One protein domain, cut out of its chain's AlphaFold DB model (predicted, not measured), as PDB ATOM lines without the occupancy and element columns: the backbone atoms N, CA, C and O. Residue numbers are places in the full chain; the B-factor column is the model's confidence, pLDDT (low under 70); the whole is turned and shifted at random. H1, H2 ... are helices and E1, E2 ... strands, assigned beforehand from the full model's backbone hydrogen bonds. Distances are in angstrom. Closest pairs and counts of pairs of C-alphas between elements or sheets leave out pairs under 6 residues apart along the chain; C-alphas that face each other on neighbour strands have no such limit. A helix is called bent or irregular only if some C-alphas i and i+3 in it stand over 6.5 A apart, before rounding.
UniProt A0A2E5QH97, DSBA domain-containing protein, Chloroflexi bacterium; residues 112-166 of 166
ATOM      1  N   THR A 112     -20.834  -1.953  27.506       93.50
ATOM      2  CA  THR A 112     -22.164  -2.109  26.908       93.50
ATOM      3  C   THR A 112     -22.177  -1.350  25.590       93.50
ATOM      4  O   THR A 112     -21.772  -0.190  25.554       93.50
ATOM      5  N   PHE A 113     -22.628  -2.003  24.523       91.31
ATOM      6  CA  PHE A 113     -22.834  -1.396  23.211       91.31
ATOM      7  C   PHE A 113     -24.303  -1.008  23.048       91.31
ATOM      8  O   PHE A 113     -25.191  -1.695  23.558       91.31
ATOM      9  N   TYR A 114     -24.550   0.090  22.338       90.31
ATOM     10  CA  TYR A 114     -25.893   0.558  22.025       90.31
ATOM     11  C   TYR A 114     -25.953   1.150  20.618       90.31
ATOM     12  O   TYR A 114     -25.110   1.963  20.242       90.31
ATOM     13  N   SER A 115     -26.988   0.773  19.874       87.56
ATOM     14  CA  SER A 115     -27.508   1.533  18.738       87.56
ATOM     15  C   SER A 115     -28.997   1.236  18.582       87.56
ATOM     16  O   SER A 115     -29.483   0.223  19.090       87.56
ATOM     17  N   ASP A 116     -29.722   2.073  17.845       84.69
ATOM     18  CA  ASP A 116     -31.151   1.840  17.594       84.69
ATOM     19  C   ASP A 116     -31.405   0.514  16.849       84.69
ATOM     20  O   ASP A 116     -32.442  -0.123  17.034       84.69
ATOM     21  N   THR A 117     -30.434   0.063  16.045       81.44
ATOM     22  CA  THR A 117     -30.483  -1.216  15.319       81.44
ATOM     23  C   THR A 117     -30.116  -2.405  16.210       81.44
ATOM     24  O   THR A 117     -30.749  -3.458  16.134       81.44
ATOM     25  N   LEU A 118     -29.092  -2.247  17.053       81.81
ATOM     26  CA  LEU A 118     -28.531  -3.316  17.884       81.81
ATOM     27  C   LEU A 118     -29.350  -3.567  19.156       81.81
ATOM     28  O   LEU A 118     -29.364  -4.676  19.688       81.81
ATOM     29  N   GLY A 119     -30.002  -2.521  19.665       86.56
ATOM     30  CA  GLY A 119     -30.456  -2.476  21.046       86.56
ATOM     31  C   GLY A 119     -29.281  -2.381  22.023       86.56
ATOM     32  O   GLY A 119     -28.189  -1.933  21.675       86.56
ATOM     33  N   VAL A 120     -29.521  -2.784  23.269       90.06
ATOM     34  CA  VAL A 120     -28.536  -2.748  24.360       90.06
ATOM     35  C   VAL A 120     -27.850  -4.108  24.475       90.06
ATOM     36  O   VAL A 120     -28.516  -5.112  24.722       90.06
ATOM     37  N   LEU A 121     -26.522  -4.142  24.349       90.62
ATOM     38  CA  LEU A 121     -25.728  -5.370  24.420       90.62
ATOM     39  C   LEU A 121     -24.601  -5.244  25.451       90.62
ATOM     40  O   LEU A 121     -23.575  -4.612  25.195       90.62
ATOM     41  N   PHE A 122     -24.765  -5.884  26.610       92.19
ATOM     42  CA  PHE A 122     -23.680  -6.059  27.576       92.19
ATOM     43  C   PHE A 122     -22.754  -7.197  27.129       92.19
ATOM     44  O   PHE A 122     -23.219  -8.305  26.856       92.19
ATOM     45  N   VAL A 123     -21.442  -6.946  27.088       91.38
ATOM     46  CA  VAL A 123     -20.456  -7.927  26.613       91.38
ATOM     47  C   VAL A 123     -19.425  -8.212  27.697       91.38
ATOM     48  O   VAL A 123     -18.719  -7.322  28.166       91.38
ATOM     49  N   LYS A 124     -19.289  -9.490  28.057       89.44
ATOM     50  CA  LYS A 124     -18.234  -9.980  28.948       89.44
ATOM     51  C   LYS A 124     -17.343 -10.960  28.193       89.44
ATOM     52  O   LYS A 124     -17.732 -12.101  27.962       89.44
ATOM     53  N   MET A 125     -16.142 -10.514  27.839       88.25
ATOM     54  CA  MET A 125     -15.180 -11.284  27.048       88.25
ATOM     55  C   MET A 125     -13.735 -10.945  27.432       88.25
ATOM     56  O   MET A 125     -13.486  -9.943  28.100       88.25
ATOM     57  N   PHE A 126     -12.794 -11.785  27.005       87.06
ATOM     58  CA  PHE A 126     -11.370 -11.444  26.986       87.06
ATOM     59  C   PHE A 126     -11.040 -10.646  25.724       87.06
ATOM     60  O   PHE A 126     -11.761 -10.748  24.733       87.06
ATOM     61  N   THR A 127      -9.950  -9.878  25.754       85.94
ATOM     62  CA  THR A 127      -9.439  -9.200  24.559       85.94
ATOM     63  C   THR A 127      -9.060 -10.251  23.510       85.94
ATOM     64  O   THR A 127      -8.227 -11.109  23.817       85.94
ATOM     65  N   PRO A 128      -9.668 -10.236  22.311       90.56
ATOM     66  CA  PRO A 128      -9.298 -11.164  21.251       90.56
ATOM     67  C   PRO A 128      -7.911 -10.813  20.684       90.56
ATOM     68  O   PRO A 128      -7.444  -9.683  20.868       90.56
ATOM     69  N   PRO A 129      -7.256 -11.739  19.960       93.56
ATOM     70  CA  PRO A 129      -6.115 -11.399  19.116       93.56
ATOM     71  C   PRO A 129      -6.446 -10.227  18.184       93.56
ATOM     72  O   PRO A 129      -7.593 -10.051  17.748       93.56
ATOM     73  N   LYS A 130      -5.447  -9.397  17.872       91.88
ATOM     74  CA  LYS A 130      -5.657  -8.168  17.092       91.88
ATOM     75  C   LYS A 130      -6.214  -8.480  15.702       91.88
ATOM     76  O   LYS A 130      -7.095  -7.780  15.211       91.88
ATOM     77  N   GLU A 131      -5.727  -9.557  15.108       96.44
ATOM     78  CA  GLU A 131      -6.085 -10.046  13.781       96.44
ATOM     79  C   GLU A 131      -7.532 -10.563  13.728       96.44
ATOM     80  O   GLU A 131      -8.174 -10.480  12.686       96.44
ATOM     81  N   GLU A 132      -8.072 -11.021  14.862       95.69
ATOM     82  CA  GLU A 132      -9.433 -11.562  14.984       95.69
ATOM     83  C   GLU A 132     -10.450 -10.523  15.479       95.69
ATOM     84  O   GLU A 132     -11.654 -10.770  15.477       95.69
ATOM     85  N   SER A 133      -9.999  -9.341  15.910       93.75
ATOM     86  CA  SER A 133     -10.841  -8.364  16.618       93.75
ATOM     87  C   SER A 133     -12.073  -7.933  15.812       93.75
ATOM     88  O   SER A 133     -13.171  -7.835  16.359       93.75
ATOM     89  N   VAL A 134     -11.908  -7.722  14.501       94.38
ATOM     90  CA  VAL A 134     -13.004  -7.344  13.592       94.38
ATOM     91  C   VAL A 134     -13.982  -8.501  13.393       94.38
ATOM     92  O   VAL A 134     -15.195  -8.298  13.411       94.38
ATOM     93  N   GLU A 135     -13.473  -9.722  13.236       95.56
ATOM     94  CA  GLU A 135     -14.307 -10.913  13.070       95.56
ATOM     95  C   GLU A 135     -15.143 -11.182  14.327       95.56
ATOM     96  O   GLU A 135     -16.358 -11.365  14.248       95.56
ATOM     97  N   VAL A 136     -14.521 -11.105  15.505       93.25
ATOM     98  CA  VAL A 136     -15.215 -11.258  16.787       93.25
ATOM     99  C   VAL A 136     -16.279 -10.174  16.978       93.25
ATOM    100  O   VAL A 136     -17.385 -10.485  17.420       93.25
ATOM    101  N   PHE A 137     -15.997  -8.922  16.608       91.00
ATOM    102  CA  PHE A 137     -16.993  -7.849  16.651       91.00
ATOM    103  C   PHE A 137     -18.198  -8.142  15.741       91.00
ATOM    104  O   PHE A 137     -19.342  -8.025  16.181       91.00
ATOM    105  N   ASN A 138     -17.962  -8.617  14.517       91.00
ATOM    106  CA  ASN A 138     -19.035  -9.005  13.598       91.00
ATOM    107  C   ASN A 138     -19.883 -10.166  14.145       91.00
ATOM    108  O   ASN A 138     -21.104 -10.164  13.983       91.00
ATOM    109  N   HIS A 139     -19.270 -11.132  14.838       90.06
ATOM    110  CA  HIS A 139     -20.011 -12.194  15.522       90.06
ATOM    111  C   HIS A 139     -20.918 -11.651  16.629       90.06
ATOM    112  O   HIS A 139     -22.058 -12.101  16.749       90.06
ATOM    113  N   LEU A 140     -20.450 -10.672  17.414       88.12
ATOM    114  CA  LEU A 140     -21.279 -10.019  18.432       88.12
ATOM    115  C   LEU A 140     -22.492  -9.345  17.787       88.12
ATOM    116  O   LEU A 140     -23.615  -9.622  18.205       88.12
ATOM    117  N   LEU A 141     -22.276  -8.552  16.731       85.94
ATOM    118  CA  LEU A 141     -23.357  -7.888  16.002       85.94
ATOM    119  C   LEU A 141     -24.373  -8.890  15.447       85.94
ATOM    120  O   LEU A 141     -25.571  -8.721  15.665       85.94
ATOM    121  N   GLY A 142     -23.909  -9.965  14.803       85.94
ATOM    122  CA  GLY A 142     -24.777 -10.975  14.190       85.94
ATOM    123  C   GLY A 142     -25.645 -11.755  15.184       85.94
ATOM    124  O   GLY A 142     -26.730 -12.218  14.824       85.94
ATOM    125  N   VAL A 143     -25.202 -11.892  16.438       83.06
ATOM    126  CA  VAL A 143     -26.005 -12.498  17.512       83.06
ATOM    127  C   VAL A 143     -27.109 -11.549  17.980       83.06
ATOM    128  O   VAL A 143     -28.208 -12.009  18.282       83.06
ATOM    129  N   SER A 144     -26.841 -10.246  18.043       79.00
ATOM    130  CA  SER A 144     -27.785  -9.236  18.542       79.00
ATOM    131  C   SER A 144     -28.758  -8.704  17.488       79.00
ATOM    132  O   SER A 144     -29.941  -8.519  17.784       79.00
ATOM    133  N   GLU A 145     -28.309  -8.480  16.252       78.19
ATOM    134  CA  GLU A 145     -29.145  -7.898  15.203       78.19
ATOM    135  C   GLU A 145     -30.326  -8.818  14.873       78.19
ATOM    136  O   GLU A 145     -30.173  -9.962  14.444       78.19
ATOM    137  N   ASN A 146     -31.544  -8.296  15.029       65.38
ATOM    138  CA  ASN A 146     -32.791  -8.974  14.662       65.38
ATOM    139  C   ASN A 146     -33.103 -10.276  15.435       65.38
ATOM    140  O   ASN A 146     -34.000 -11.024  15.034       65.38
ATOM    141  N   LYS A 147     -32.431 -10.558  16.563       68.56
ATOM    142  CA  LYS A 147     -32.653 -11.769  17.383       68.56
ATOM    143  C   LYS A 147     -33.204 -11.449  18.776       68.56
ATOM    144  O   LYS A 147     -32.625 -11.823  19.790       68.56
ATOM    145  N   LYS A 148     -34.400 -10.849  18.833       73.88
ATOM    146  CA  LYS A 148     -35.109 -10.469  20.084       73.88
ATOM    147  C   LYS A 148     -35.387 -11.619  21.073       73.88
ATOM    148  O   LYS A 148     -35.893 -11.378  22.160       73.88
ATOM    149  N   TYR A 149     -35.107 -12.861  20.689       81.25
ATOM    150  CA  TYR A 149     -35.351 -14.065  21.487       81.25
ATOM    151  C   TYR A 149     -34.147 -14.474  22.352       81.25
ATOM    152  O   TYR A 149     -34.272 -15.381  23.171       81.25
ATOM    153  N   LEU A 150     -32.978 -13.853  22.156       81.81
ATOM    154  CA  LEU A 150     -31.764 -14.161  22.909       81.81
ATOM    155  C   LEU A 150     -31.628 -13.208  24.099       81.81
ATOM    156  O   LEU A 150     -31.358 -12.026  23.921       81.81
ATOM    157  N   GLY A 151     -31.829 -13.736  25.309       84.12
ATOM    158  CA  GLY A 151     -31.665 -12.979  26.555       84.12
ATOM    159  C   GLY A 151     -30.240 -13.018  27.116       84.12
ATOM    160  O   GLY A 151     -29.708 -11.993  27.520       84.12
ATOM    161  N   GLU A 152     -29.603 -14.193  27.132       89.12
ATOM    162  CA  GLU A 152     -28.239 -14.365  27.645       89.12
ATOM    163  C   GLU A 152     -27.574 -15.582  26.984       89.12
ATOM    164  O   GLU A 152     -28.156 -16.667  26.933       89.12
ATOM    165  N   ILE A 153     -26.338 -15.415  26.499       87.06
ATOM    166  CA  ILE A 153     -25.452 -16.519  26.105       87.06
ATOM    167  C   ILE A 153     -24.256 -16.483  27.042       87.06
ATOM    168  O   ILE A 153     -23.498 -15.513  27.072       87.06
ATOM    169  N   LYS A 154     -24.074 -17.553  27.811       88.31
ATOM    170  CA  LYS A 154     -23.056 -17.602  28.852       88.31
ATOM    171  C   LYS A 154     -22.418 -18.980  28.921       88.31
ATOM    172  O   LYS A 154     -23.096 -20.003  28.923       88.31
ATOM    173  N   ARG A 155     -21.087 -18.998  28.992       82.62
ATOM    174  CA  ARG A 155     -20.326 -20.196  29.372       82.62
ATOM    175  C   ARG A 155     -20.503 -20.437  30.884       82.62
ATOM    176  O   ARG A 155     -20.858 -19.483  31.578       82.62
ATOM    177  N   PRO A 156     -20.256 -21.649  31.420       81.94
ATOM    178  CA  PRO A 156     -20.231 -21.900  32.870       81.94
ATOM    179  C   PRO A 156     -19.422 -20.854  33.672       81.94
ATOM    180  O   PRO A 156     -18.835 -19.935  33.126       81.94
ATOM    181  N   GLN A 157     -19.399 -20.894  34.994       71.62
ATOM    182  CA  GLN A 157     -18.371 -20.152  35.749       71.62
ATOM    183  C   GLN A 157     -17.355 -21.172  36.271       71.62
ATOM    184  O   GLN A 157     -17.707 -22.352  36.348       71.62
ATOM    185  N   PRO A 158     -16.106 -20.776  36.582       62.25
ATOM    186  CA  PRO A 158     -15.113 -21.716  37.095       62.25
ATOM    187  C   PRO A 158     -15.655 -22.550  38.281       62.25
ATOM    188  O   PRO A 158     -16.394 -21.998  39.100       62.25
ATOM    189  N   PRO A 159     -15.262 -23.834  38.417       61.06
ATOM    190  CA  PRO A 159     -14.288 -24.541  37.589       61.06
ATOM    191  C   PRO A 159     -14.856 -24.950  36.221       61.06
ATOM    192  O   PRO A 159     -15.964 -25.472  36.107       61.06
ATOM    193  N   TRP A 160     -14.073 -24.705  35.172       60.41
ATOM    194  CA  TRP A 160     -14.433 -25.025  33.794       60.41
ATOM    195  C   TRP A 160     -14.268 -26.525  33.500       60.41
ATOM    196  O   TRP A 160     -13.423 -27.173  34.124       60.41
ATOM    197  N   PRO A 161     -15.009 -27.088  32.525       60.31
ATOM    198  CA  PRO A 161     -14.685 -28.398  31.967       60.31
ATOM    199  C   PRO A 161     -13.221 -28.433  31.498       60.31
ATOM    200  O   PRO A 161     -12.710 -27.429  30.996       60.31
ATOM    201  N   ARG A 162     -12.539 -29.578  31.651       51.53
ATOM    202  CA  ARG A 162     -11.177 -29.751  31.104       51.53
ATOM    203  C   ARG A 162     -11.205 -29.463  29.595       51.53
ATOM    204  O   ARG A 162     -12.096 -29.973  28.922       51.53
ATOM    205  N   GLY A 163     -10.262 -28.661  29.094       56.72
ATOM    206  CA  GLY A 163     -10.178 -28.277  27.678       56.72
ATOM    207  C   GLY A 163     -10.913 -26.989  27.280       56.72
ATOM    208  O   GLY A 163     -10.992 -26.678  26.103       56.72
ATOM    209  N   ALA A 164     -11.480 -26.227  28.224       57.69
ATOM    210  CA  ALA A 164     -12.184 -24.971  27.911       57.69
ATOM    211  C   ALA A 164     -11.260 -23.763  27.635       57.69
ATOM    212  O   ALA A 164     -11.753 -22.691  27.276       57.69
ATOM    213  N   ILE A 165      -9.959 -23.922  27.879       55.97
ATOM    214  CA  ILE A 165      -8.920 -22.883  27.782       55.97
ATOM    215  C   ILE A 165      -7.744 -23.345  26.904       55.97
ATOM    216  O   ILE A 165      -6.745 -22.634  26.829       55.97
ATOM    217  N   ASP A 166      -7.870 -24.532  26.302       51.03
ATOM    218  CA  ASP A 166      -6.849 -25.164  25.464       51.03
ATOM    219  C   ASP A 166      -7.057 -24.779  23.993       51.03
ATOM    220  O   ASP A 166      -8.237 -24.672  23.574       51.03
TER     221      ASP A 166
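AT A GLANCE: This is residues 112 to 166 of the 166 residues of the protein "DSBA domain-containing protein" of Chloroflexi bacterium (UniProt A0A2E5QH97). A small two-stranded hairpin, E1 and E2, begins the printed part; the chain then runs out from it and folds back as one helix, H1, whose residues 140 to 144 come near the hairpin, while residues 129 to 135 stick out. A long tail with no named element, residues 145 to 166, follows, and its residues 157 to 163 stick out as well. The printed part has 55 residues, with two antiparallel strands and then one helix; under half of the residues are in named elements, and the class is mixed, helices and strands. The whole is loose, with a radius of gyration of the C-alphas of 13.3 A and spans of 39 by 28 by 16 A.

IN THESE COORDINATES: E1 covers residues 112 to 115, 10.4 A long, from C-alpha 112 at (-22.164, -2.109, 26.908). E2 covers residues 119 to 122, 10.1 A long. H1 covers residues 130 to 144, 22.2 A long, and its C-alpha 144 is at (-27.785, -9.236, 18.542). H1 is irregular: C-alphas 131 and 134 are 7.4 A apart.

HOW THE PARTS SIT: E1 and E2 form a hairpin with a tight link, antiparallel at 168 degrees between their directions. N 113 and O 121 are within hydrogen-bond range at 2.9 A, and so are N 119 and O 115 at 2.9 A. A short link of 7 residues joins E2 to H1. The closest C-alphas of E2 and H1, those of Leu 121 and Ser 144, are 7.3 A apart. E1 and H1 are apart. In H1, 9 of 11 O i to N i+4 pairs are within hydrogen-bond range.

THE WHOLE: The two C-alphas farthest apart, those of Asp 116 and Arg 162, are 39.7 A apart. The printed part has no cut and ends at Asp 166, the chain's last residue. No link between named elements is long. The mean pLDDT of the printed part is 81.9, and residues 146 to 147 and 158 to 166 are under 70.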